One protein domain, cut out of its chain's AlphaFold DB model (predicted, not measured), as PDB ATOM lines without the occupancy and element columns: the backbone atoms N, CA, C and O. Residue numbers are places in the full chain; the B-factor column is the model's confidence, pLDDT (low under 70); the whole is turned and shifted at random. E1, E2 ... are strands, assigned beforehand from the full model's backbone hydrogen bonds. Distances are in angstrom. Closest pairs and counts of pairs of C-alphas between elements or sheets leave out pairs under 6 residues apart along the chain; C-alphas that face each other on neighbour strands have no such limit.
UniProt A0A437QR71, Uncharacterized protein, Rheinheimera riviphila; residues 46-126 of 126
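This is residues 46 to 126 of the 126 residues of an uncharacterized protein of Rheinheimera riviphila (UniProt A0A437QR71). A long, twisted sheet of five strands zigzags as one ribbon, with E2, E3 and E4 side by side along its length. The short E1 lines the edge at the beginning of E2, and E5 lines the other edge at the end of E4, toward the opposite end of the ribbon. The 81 printed residues hold five named strands and no named helix; the sheet's order is E1 E2 E3 E4 E5, antiparallel throughout, and the class is all strand, with 40 residues, under half, in named elements. The whole is elongated, spanning 44 by 23 by 19 A, and only just compact, close to loose, with a radius of gyration of the C-alphas of 14.0 A.

E1, residues 51 to 53, begins at C-alpha 51 (1.088, 29.045, -9.830). E2, residues 56 to 67, is 30.7 A long and bends by 59 degrees at residue 59. E3, residues 73 to 82, measures 27.8 A, and E4, residues 93 to 101, 25.7 A. E5, residues 108 to 113, measures 14.6 A and ends at C-alpha 113 (-2.147, 40.580, 7.833).

The strands form a meander, each the antiparallel neighbour of the one before, and each successive pair is a hairpin. N 51 and O 58 of E1 and E2 are 2.9 A apart, within hydrogen-bond range. So are N 61 and O 78 of E2 and E3, at 2.8 A, N 77 and O 97 of E3 and E4, at 2.8 A, and N 98 and O 112 of E4 and E5, at 2.8 A. The edge strands E1 and E5 are apart.

The C-alphas farthest apart, of Ser 87 and Lys 104, are 44.8 A apart. The printed part has no cut and no long link; residues 114 to 126 hold no named element. Residues 46 to 52 and 126 have pLDDT under 70.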
ATOM      1  N   ASN A  46      13.968  30.875  -2.778       54.06
ATOM      2  CA  ASN A  46      12.912  31.844  -3.103       54.06
ATOM      3  C   ASN A  46      11.602  31.112  -3.502       54.06
ATOM      4  O   ASN A  46      11.361  30.842  -4.676       54.06
ATOM      5  N   SER A  47      10.779  30.712  -2.529       54.72
ATOM      6  CA  SER A  47       9.555  29.941  -2.746       54.72
ATOM      7  C   SER A  47       8.406  30.890  -3.083       54.72
ATOM      8  O   SER A  47       7.709  31.380  -2.201       54.72
ATOM      9  N   GLY A  48       8.246  31.198  -4.373       53.09
ATOM     10  CA  GLY A  48       7.204  32.110  -4.866       53.09
ATOM     11  C   GLY A  48       6.539  31.718  -6.191       53.09
ATOM     12  O   GLY A  48       5.590  32.381  -6.592       53.09
ATOM     13  N   ASP A  49       6.970  30.641  -6.857       53.12
ATOM     14  CA  ASP A  49       6.685  30.446  -8.292       53.12
ATOM     15  C   ASP A  49       5.774  29.246  -8.620       53.12
ATOM     16  O   ASP A  49       5.923  28.615  -9.666       53.12
ATOM     17  N   LEU A  50       4.849  28.864  -7.736       59.62
ATOM     18  CA  LEU A  50       4.132  27.591  -7.911       59.62
ATOM     19  C   LEU A  50       2.900  27.689  -8.825       59.62
ATOM     20  O   LEU A  50       2.570  26.699  -9.478       59.62
ATOM     21  N   ILE A  51       2.242  28.852  -8.934       62.06
ATOM     22  CA  ILE A  51       1.088  29.045  -9.830       62.06
ATOM     23  C   ILE A  51       1.100  30.457 -10.433       62.06
ATOM     24  O   ILE A  51       1.015  31.453  -9.715       62.06
ATOM     25  N   ARG A  52       1.131  30.551 -11.768       67.31
ATOM     26  CA  ARG A  52       0.992  31.813 -12.511       67.31
ATOM     27  C   ARG A  52      -0.154  31.710 -13.516       67.31
ATOM     28  O   ARG A  52      -0.018  31.048 -14.540       67.31
ATOM     29  N   ALA A  53      -1.267  32.370 -13.218       78.50
ATOM     30  CA  ALA A  53      -2.358  32.628 -14.155       78.50
ATOM     31  C   ALA A  53      -2.272  34.075 -14.670       78.50
ATOM     32  O   ALA A  53      -1.579  34.907 -14.081       78.50
ATOM     33  N   ASP A  54      -3.030  34.415 -15.716       84.56
ATOM     34  CA  ASP A  54      -3.066  35.782 -16.275       84.56
ATOM     35  C   ASP A  54      -3.493  36.851 -15.255       84.56
ATOM     36  O   ASP A  54      -3.243  38.042 -15.448       84.56
ATOM     37  N   TYR A  55      -4.143  36.429 -14.167       87.75
ATOM     38  CA  TYR A  55      -4.694  37.283 -13.119       87.75
ATOM     39  C   TYR A  55      -4.158  36.987 -11.710       87.75
ATOM     40  O   TYR A  55      -4.572  37.660 -10.766       87.75
ATOM     41  N   LEU A  56      -3.280  35.993 -11.532       89.75
ATOM     42  CA  LEU A  56      -2.849  35.531 -10.209       89.75
ATOM     43  C   LEU A  56      -1.402  35.040 -10.233       89.75
ATOM     44  O   LEU A  56      -1.042  34.182 -11.038       89.75
ATOM     45  N   VAL A  57      -0.606  35.524  -9.290       88.12
ATOM     46  CA  VAL A  57       0.653  34.902  -8.871       88.12
ATOM     47  C   VAL A  57       0.386  34.247  -7.522       88.12
ATOM     48  O   VAL A  57      -0.068  34.921  -6.608       88.12
ATOM     49  N   SER A  58       0.615  32.950  -7.373       84.31
ATOM     50  CA  SER A  58       0.407  32.240  -6.109       84.31
ATOM     51  C   SER A  58       1.601  31.346  -5.788       84.31
ATOM     52  O   SER A  58       2.198  30.718  -6.666       84.31
ATOM     53  N   GLY A  59       1.963  31.331  -4.510       79.31
ATOM     54  CA  GLY A  59       3.124  30.643  -3.977       79.31
ATOM     55  C   GLY A  59       3.308  31.013  -2.511       79.31
ATOM     56  O   GLY A  59       3.478  32.186  -2.184       79.31
ATOM     57  N   GLU A  60       3.269  30.013  -1.634       82.12
ATOM     58  CA  GLU A  60       3.533  30.205  -0.211       82.12
ATOM     59  C   GLU A  60       5.040  30.383   0.022       82.12
ATOM     60  O   GLU A  60       5.841  29.455  -0.110       82.12
ATOM     61  N   GLY A  61       5.418  31.616   0.344       84.62
ATOM     62  CA  GLY A  61       6.784  32.046   0.574       84.62
ATOM     63  C   GLY A  61       6.997  32.521   1.996       84.62
ATOM     64  O   GLY A  61       6.518  33.594   2.363       84.62
ATOM     65  N   PHE A  62       7.775  31.770   2.778       87.50
ATOM     66  CA  PHE A  62       8.295  32.259   4.051       87.50
ATOM     67  C   PHE A  62       9.423  33.252   3.769       87.50
ATOM     68  O   PHE A  62      10.535  32.873   3.419       87.50
ATOM     69  N   THR A  63       9.127  34.541   3.888       87.19
ATOM     70  CA  THR A  63      10.023  35.597   3.407       87.19
ATOM     71  C   THR A  63      11.134  35.928   4.400       87.19
ATOM     72  O   THR A  63      12.303  35.968   4.029       87.19
ATOM     73  N   HIS A  64      10.785  36.198   5.661       90.88
ATOM     74  CA  HIS A  64      11.728  36.619   6.695       90.88
ATOM     75  C   HIS A  64      11.113  36.520   8.095       90.88
ATOM     76  O   HIS A  64       9.908  36.316   8.253       90.88
ATOM     77  N   ILE A  65      11.955  36.690   9.114       92.69
ATOM     78  CA  ILE A  65      11.560  36.719  10.523       92.69
ATOM     79  C   ILE A  65      11.838  38.102  11.111       92.69
ATOM     80  O   ILE A  65      12.889  38.689  10.849       92.69
ATOM     81  N   THR A  66      10.941  38.579  11.969       94.50
ATOM     82  CA  THR A  66      11.228  39.656  12.926       94.50
ATOM     83  C   THR A  66      10.972  39.179  14.358       94.50
ATOM     84  O   THR A  66      10.405  38.110  14.563       94.50
ATOM     85  N   ILE A  67      11.436  39.924  15.364       95.00
ATOM     86  CA  ILE A  67      11.194  39.613  16.782       95.00
ATOM     87  C   ILE A  67      10.386  40.753  17.395       95.00
ATOM     88  O   ILE A  67      10.765  41.918  17.254       95.00
ATOM     89  N   ASN A  68       9.278  40.437  18.066       92.81
ATOM     90  CA  ASN A  68       8.483  41.455  18.756       92.81
ATOM     91  C   ASN A  68       9.060  41.792  20.146       92.81
ATOM     92  O   ASN A  68       9.965  41.130  20.653       92.81
ATOM     93  N   GLY A  69       8.490  42.804  20.806       92.31
ATOM     94  CA  GLY A  69       8.919  43.229  22.146       92.31
ATOM     95  C   GLY A  69       8.770  42.172  23.252       92.31
ATOM     96  O   GLY A  69       9.370  42.328  24.311       92.31
ATOM     97  N   ASN A  70       8.024  41.090  23.008       92.94
ATOM     98  CA  ASN A  70       7.845  39.977  23.944       92.94
ATOM     99  C   ASN A  70       8.860  38.841  23.720       92.94
ATOM    100  O   ASN A  70       8.857  37.864  24.469       92.94
ATOM    101  N   GLY A  71       9.730  38.952  22.710       93.75
ATOM    102  CA  GLY A  71      10.672  37.898  22.328       93.75
ATOM    103  C   GLY A  71      10.049  36.784  21.480       93.75
ATOM    104  O   GLY A  71      10.631  35.700  21.380       93.75
ATOM    105  N   ASP A  72       8.882  37.031  20.881       96.38
ATOM    106  CA  ASP A  72       8.238  36.093  19.961       96.38
ATOM    107  C   ASP A  72       8.812  36.228  18.559       96.38
ATOM    108  O   ASP A  72       9.156  37.326  18.112       96.38
ATOM    109  N   ILE A  73       8.850  35.105  17.851       95.31
ATOM    110  CA  ILE A  73       9.233  35.030  16.446       95.31
ATOM    111  C   ILE A  73       8.029  35.445  15.605       95.31
ATOM    112  O   ILE A  73       6.980  34.814  15.666       95.31
ATOM    113  N   ILE A  74       8.182  36.478  14.791       96.44
ATOM    114  CA  ILE A  74       7.188  36.898  13.806       96.44
ATOM    115  C   ILE A  74       7.618  36.340  12.459       96.44
ATOM    116  O   ILE A  74       8.619  36.776  11.893       96.44
ATOM    117  N   GLN A  75       6.896  35.345  11.963       94.56
ATOM    118  CA  GLN A  75       7.165  34.746  10.660       94.56
ATOM    119  C   GLN A  75       6.353  35.472   9.593       94.56
ATOM    120  O   GLN A  75       5.131  35.478   9.693       94.56
ATOM    121  N   HIS A  76       7.000  36.052   8.582       93.81
ATOM    122  CA  HIS A  76       6.335  36.814   7.521       93.81
ATOM    123  C   HIS A  76       6.182  35.992   6.244       93.81
ATOM    124  O   HIS A  76       7.170  35.494   5.695       93.81
ATOM    125  N   TRP A  77       4.961  35.917   5.721       91.75
ATOM    126  CA  TRP A  77       4.604  35.057   4.600       91.75
ATOM    127  C   TRP A  77       3.964  35.842   3.459       91.75
ATOM    128  O   TRP A  77       3.048  36.640   3.660       91.75
ATOM    129  N   PHE A  78       4.419  35.568   2.242       91.12
ATOM    130  CA  PHE A  78       3.701  35.883   1.012       91.12
ATOM    131  C   PHE A  78       2.919  34.644   0.589       91.12
ATOM    132  O   PHE A  78       3.473  33.553   0.622       91.12
ATOM    133  N   LEU A  79       1.652  34.790   0.206       89.75
ATOM    134  CA  LEU A  79       0.843  33.652  -0.246       89.75
ATOM    135  C   LEU A  79       0.431  33.783  -1.711       89.75
ATOM    136  O   LEU A  79       0.444  32.806  -2.455       89.75
ATOM    137  N   SER A  80       0.022  34.982  -2.126       91.06
ATOM    138  CA  SER A  80      -0.390  35.258  -3.503       91.06
ATOM    139  C   SER A  80      -0.470  36.756  -3.802       91.06
ATOM    140  O   SER A  80      -0.431  37.595  -2.902       91.06
ATOM    141  N   GLU A  81      -0.598  37.102  -5.076       92.75
ATOM    142  CA  GLU A  81      -0.890  38.431  -5.596       92.75
ATOM    143  C   GLU A  81      -1.917  38.331  -6.725       92.75
ATOM    144  O   GLU A  81      -1.684  37.687  -7.750       92.75
ATOM    145  N   VAL A  82      -3.053  39.000  -6.546       93.69
ATOM    146  CA  VAL A  82      -4.068  39.162  -7.587       93.69
ATOM    147  C   VAL A  82      -3.670  40.344  -8.454       93.69
ATOM    148  O   VAL A  82      -3.560  41.480  -7.980       93.69
ATOM    149  N   LEU A  83      -3.464  40.074  -9.737       93.81
ATOM    150  CA  LEU A  83      -2.980  41.056 -10.693       93.81
ATOM    151  C   LEU A  83      -4.105  42.013 -11.129       93.81
ATOM    152  O   LEU A  83      -5.279  41.635 -11.146       93.81
ATOM    153  N   PRO A  84      -3.772  43.241 -11.573       95.38
ATOM    154  CA  PRO A  84      -4.761  44.229 -12.024       95.38
ATOM    155  C   PRO A  84      -5.646  43.779 -13.194       95.38
ATOM    156  O   PRO A  84      -6.681  44.395 -13.456       95.38
ATOM    157  N   THR A  85      -5.244  42.727 -13.904       93.69
ATOM    158  CA  THR A  85      -5.990  42.064 -14.981       93.69
ATOM    159  C   THR A  85      -7.225  41.307 -14.484       93.69
ATOM    160  O   THR A  85      -8.101  41.005 -15.292       93.69
ATOM    161  N   HIS A  86      -7.356  41.051 -13.177       92.25
ATOM    162  CA  HIS A  86      -8.537  40.408 -12.602       92.25
ATOM    163  C   HIS A  86      -9.810  41.254 -12.802       92.25
ATOM    164  O   HIS A  86      -9.772  42.491 -12.775       92.25
ATOM    165  N   SER A  87     -10.954  40.597 -13.004       93.00
ATOM    166  CA  SER A  87     -12.248  41.256 -13.239       93.00
ATOM    167  C   SER A  87     -12.765  41.986 -11.995       93.00
ATOM    168  O   SER A  87     -13.241  43.116 -12.088       93.00
ATOM    169  N   ILE A  88     -12.619  41.358 -10.832       93.56
ATOM    170  CA  ILE A  88     -13.025  41.895  -9.530       93.56
ATOM    171  C   ILE A  88     -11.881  42.730  -8.950       93.56
ATOM    172  O   ILE A  88     -10.816  42.190  -8.645       93.56
ATOM    173  N   LYS A  89     -12.088  44.047  -8.844       94.81
ATOM    174  CA  LYS A  89     -11.026  45.006  -8.500       94.81
ATOM    175  C   LYS A  89     -10.735  45.082  -7.009       94.81
ATOM    176  O   LYS A  89      -9.582  45.314  -6.664       94.81
ATOM    177  N   GLU A  90     -11.713  44.825  -6.141       95.12
ATOM    178  CA  GLU A  90     -11.468  44.777  -4.695       95.12
ATOM    179  C   GLU A  90     -10.451  43.696  -4.296       95.12
ATOM    180  O   GLU A  90      -9.787  43.823  -3.271       95.12
ATOM    181  N   TRP A  91     -10.274  42.661  -5.123       93.88
ATOM    182  CA  TRP A  91      -9.338  41.571  -4.848       93.88
ATOM    183  C   TRP A  91      -7.914  41.880  -5.287       93.88
ATOM    184  O   TRP A  91      -7.019  41.134  -4.914       93.88
ATOM    185  N   VAL A  92      -7.682  42.933  -6.074       95.44
ATOM    186  CA  VAL A  92      -6.352  43.258  -6.608       95.44
ATOM    187  C   VAL A  92      -5.415  43.648  -5.469       95.44
ATOM    188  O   VAL A  92      -5.739  44.505  -4.647       95.44
ATOM    189  N   GLY A  93      -4.234  43.036  -5.426       95.50
ATOM    190  CA  GLY A  93      -3.254  43.264  -4.369       95.50
ATOM    191  C   GLY A  93      -2.575  41.986  -3.895       95.50
ATOM    192  O   GLY A  93      -2.771  40.903  -4.446       95.50
ATOM    193  N   LYS A  94      -1.736  42.131  -2.869       94.19
ATOM    194  CA  LYS A  94      -0.937  41.038  -2.308       94.19
ATOM    195  C   LYS A  94      -1.624  40.450  -1.089       94.19
ATOM    196  O   LYS A  94      -1.973  41.191  -0.178       94.19
ATOM    197  N   CYS A  95      -1.708  39.132  -1.023       93.62
ATOM    198  CA  CYS A  95      -1.970  38.421   0.210       93.62
ATOM    199  C   CYS A  95      -0.655  38.167   0.953       93.62
ATOM    200  O   CYS A  95       0.151  37.316   0.562       93.62
ATOM    201  N   LYS A  96      -0.450  38.916   2.036       94.25
ATOM    202  CA  LYS A  96       0.660  38.729   2.973       94.25
ATOM    203  C   LYS A  96       0.133  38.572   4.391       94.25
ATOM    204  O   LYS A  96      -0.739  39.340   4.813       94.25
ATOM    205  N   ILE A  97       0.680  37.614   5.123       95.81
ATOM    206  CA  ILE A  97       0.325  37.351   6.518       95.81
ATOM    207  C   ILE A  97       1.577  37.284   7.384       95.81
ATOM    208  O   ILE A  97       2.688  37.127   6.880       95.81
ATOM    209  N   TYR A  98       1.386  37.341   8.693       95.75
ATOM    210  CA  TYR A  98       2.397  36.932   9.649       95.75
ATOM    211  C   TYR A  98       1.828  35.946  10.670       95.75
ATOM    212  O   TYR A  98       0.649  36.016  11.021       95.75
ATOM    213  N   TYR A  99       2.688  35.074  11.190       96.94
ATOM    214  CA  TYR A  99       2.431  34.289  12.396       96.94
ATOM    215  C   TYR A  99       3.238  34.839  13.561       96.94
ATOM    216  O   TYR A  99       4.421  35.131  13.404       96.94
ATOM    217  N   VAL A 100       2.625  34.923  14.741       97.31
ATOM    218  CA  VAL A 100       3.348  35.144  15.997       97.31
ATOM    219  C   VAL A 100       3.600  33.792  16.631       97.31
ATOM    220  O   VAL A 100       2.670  33.109  17.050       97.31
ATOM    221  N   VAL A 101       4.863  33.407  16.706       96.88
ATOM    222  CA  VAL A 101       5.317  32.090  17.135       96.88
ATOM    223  C   VAL A 101       6.091  32.227  18.435       96.88
ATOM    224  O   VAL A 101       7.008  33.036  18.574       96.88
ATOM    225  N   ASP A 102       5.717  31.418  19.416       96.31
ATOM    226  CA  ASP A 102       6.439  31.330  20.671       96.31
ATOM    227  C   ASP A 102       7.855  30.788  20.445       96.31
ATOM    228  O   ASP A 102       8.027  29.661  19.988       96.31
ATOM    229  N   SER A 103       8.875  31.570  20.792       93.44
ATOM    230  CA  SER A 103      10.275  31.237  20.498       93.44
ATOM    231  C   SER A 103      10.807  30.013  21.252       93.44
ATOM    232  O   SER A 103      11.831  29.454  20.863       93.44
ATOM    233  N   LYS A 104      10.131  29.572  22.321       93.94
ATOM    234  CA  LYS A 104      10.546  28.410  23.125       93.94
ATOM    235  C   LYS A 104       9.857  27.130  22.677       93.94
ATOM    236  O   LYS A 104      10.474  26.069  22.638       93.94
ATOM    237  N   THR A 105       8.564  27.217  22.387       95.62
ATOM    238  CA  THR A 105       7.716  26.053  22.083       95.62
ATOM    239  C   THR A 105       7.464  25.862  20.590       95.62
ATOM    240  O   THR A 105       7.036  24.779  20.182       95.62
ATOM    241  N   ASN A 106       7.756  26.883  19.778       94.69
ATOM    242  CA  ASN A 106       7.417  26.994  18.361       94.69
ATOM    243  C   ASN A 106       5.911  26.887  18.080       94.69
ATOM    244  O   ASN A 106       5.511  26.497  16.986       94.69
ATOM    245  N   ILE A 107       5.071  27.206  19.066       97.06
ATOM    246  CA  ILE A 107       3.614  27.207  18.917       97.06
ATOM    247  C   ILE A 107       3.162  28.541  18.323       97.06
ATOM    248  O   ILE A 107       3.587  29.603  18.784       97.06
ATOM    249  N   ILE A 108       2.285  28.490  17.320       97.75
ATOM    250  CA  ILE A 108       1.635  29.668  16.741       97.75
ATOM    251  C   ILE A 108       0.627  30.205  17.760       97.75
ATOM    252  O   ILE A 108      -0.322  29.523  18.139       97.75
ATOM    253  N   LYS A 109       0.839  31.432  18.225       97.31
ATOM    254  CA  LYS A 109       0.001  32.102  19.229       97.31
ATOM    255  C   LYS A 109      -1.116  32.921  18.604       97.31
ATOM    256  O   LYS A 109      -2.197  33.004  19.176       97.31
ATOM    257  N   ASN A 110      -0.848  33.541  17.460       96.81
ATOM    258  CA  ASN A 110      -1.841  34.210  16.629       96.81
ATOM    259  C   ASN A 110      -1.293  34.399  15.204       96.81
ATOM    260  O   ASN A 110      -0.145  34.046  14.908       96.81
ATOM    261  N   TRP A 111      -2.117  34.988  14.344       96.88
ATOM    262  CA  TRP A 111      -1.751  35.406  13.001       96.88
ATOM    263  C   TRP A 111      -2.363  36.777  12.685       96.88
ATOM    264  O   TRP A 111      -3.247  37.256  13.401       96.88
ATOM    265  N   GLY A 112      -1.897  37.419  11.619       96.38
ATOM    266  CA  GLY A 112      -2.492  38.652  11.111       96.38
ATOM    267  C   GLY A 112      -2.051  38.978   9.691       96.38
ATOM    268  O   GLY A 112      -1.271  38.242   9.089       96.38
ATOM    269  N   TYR A 113      -2.557  40.084   9.146       96.56
ATOM    270  CA  TYR A 113      -2.147  40.580   7.833       96.56
ATOM    271  C   TYR A 113      -0.904  41.454   7.948       96.56
ATOM    272  O   TYR A 113      -0.832  42.337   8.802       96.56
ATOM    273  N   ASP A 114       0.061  41.225   7.064       95.12
ATOM    274  CA  ASP A 114       1.278  42.031   7.020       95.12
ATOM    275  C   ASP A 114       1.015  43.420   6.411       95.12
ATOM    276  O   ASP A 114      -0.011  43.672   5.769       95.12
ATOM    277  N   LYS A 115       1.971  44.335   6.571       93.38
ATOM    278  CA  LYS A 115       1.919  45.668   5.972       93.38
ATOM    279  C   LYS A 115       1.764  45.567   4.453       93.38
ATOM    280  O   LYS A 115       2.417  44.751   3.807       93.38
ATOM    281  N   ASP A 116       0.922  46.424   3.877       91.88
ATOM    282  CA  ASP A 116       0.583  46.470   2.445       91.88
ATOM    283  C   ASP A 116      -0.021  45.155   1.911       91.88
ATOM    284  O   ASP A 116       0.091  44.845   0.723       91.88
ATOM    285  N   SER A 117      -0.597  44.339   2.797       94.25
ATOM    286  CA  SER A 117      -1.480  43.238   2.425       94.25
ATOM    287  C   SER A 117      -2.863  43.783   2.072       94.25
ATOM    288  O   SER A 117      -3.349  44.715   2.716       94.25
ATOM    289  N   ASN A 118      -3.505  43.192   1.070       95.81
ATOM    290  CA  ASN A 118      -4.933  43.341   0.832       95.81
ATOM    291  C   ASN A 118      -5.631  42.059   1.330       95.81
ATOM    292  O   ASN A 118      -5.499  41.014   0.686       95.81
ATOM    293  N   PRO A 119      -6.385  42.112   2.447       93.81
ATOM    294  CA  PRO A 119      -7.125  40.961   2.967       93.81
ATOM    295  C   PRO A 119      -8.068  40.324   1.942       93.81
ATOM    296  O   PRO A 119      -8.236  39.109   1.932       93.81
ATOM    297  N   GLU A 120      -8.630  41.118   1.028       92.50
ATOM    298  CA  GLU A 120      -9.522  40.618  -0.021       92.50
ATOM    299  C   GLU A 120      -8.789  39.812  -1.101       92.50
ATOM    300  O   GLU A 120      -9.421  39.038  -1.822       92.50
ATOM    301  N   SER A 121      -7.463  39.945  -1.202       92.19
ATOM    302  CA  SER A 121      -6.611  39.097  -2.043       92.19
ATOM    303  C   SER A 121      -6.303  37.745  -1.388       92.19
ATOM    304  O   SER A 121      -5.898  36.809  -2.079       92.19
ATOM    305  N   CYS A 122      -6.483  37.620  -0.066       90.88
ATOM    306  CA  CYS A 122      -6.248  36.390   0.686       90.88
ATOM    307  C   CYS A 122      -7.434  35.438   0.566       90.88
ATOM    308  O   CYS A 122      -8.337  35.397   1.402       90.88
ATOM    309  N   ARG A 123      -7.429  34.675  -0.523       85.56
ATOM    310  CA  ARG A 123      -8.463  33.704  -0.864       85.56
ATOM    311  C   ARG A 123      -7.824  32.350  -1.112       85.56
ATOM    312  O   ARG A 123      -6.673  32.258  -1.529       85.56
ATOM    313  N   ASP A 124      -8.591  31.302  -0.856       79.62
ATOM    314  CA  ASP A 124      -8.183  29.952  -1.210       79.62
ATOM    315  C   ASP A 124      -8.489  29.746  -2.702       79.62
ATOM    316  O   ASP A 124      -9.635  29.524  -3.100       79.62
ATOM    317  N   TRP A 125      -7.446  29.925  -3.518       72.94
ATOM    318  CA  TRP A 125      -7.431  29.753  -4.974       72.94
ATOM    319  C   TRP A 125      -7.256  28.265  -5.321       72.94
ATOM    320  O   TRP A 125      -6.181  27.850  -5.756       72.94
ATOM    321  N   LEU A 126      -8.281  27.459  -5.032       56.19
ATOM    322  CA  LEU A 126      -8.373  26.039  -5.405       56.19
ATOM    323  C   LEU A 126      -9.115  25.858  -6.732       56.19
ATOM    324  O   LEU A 126     -10.138  26.554  -6.928       56.19
TER     325      LEU A 126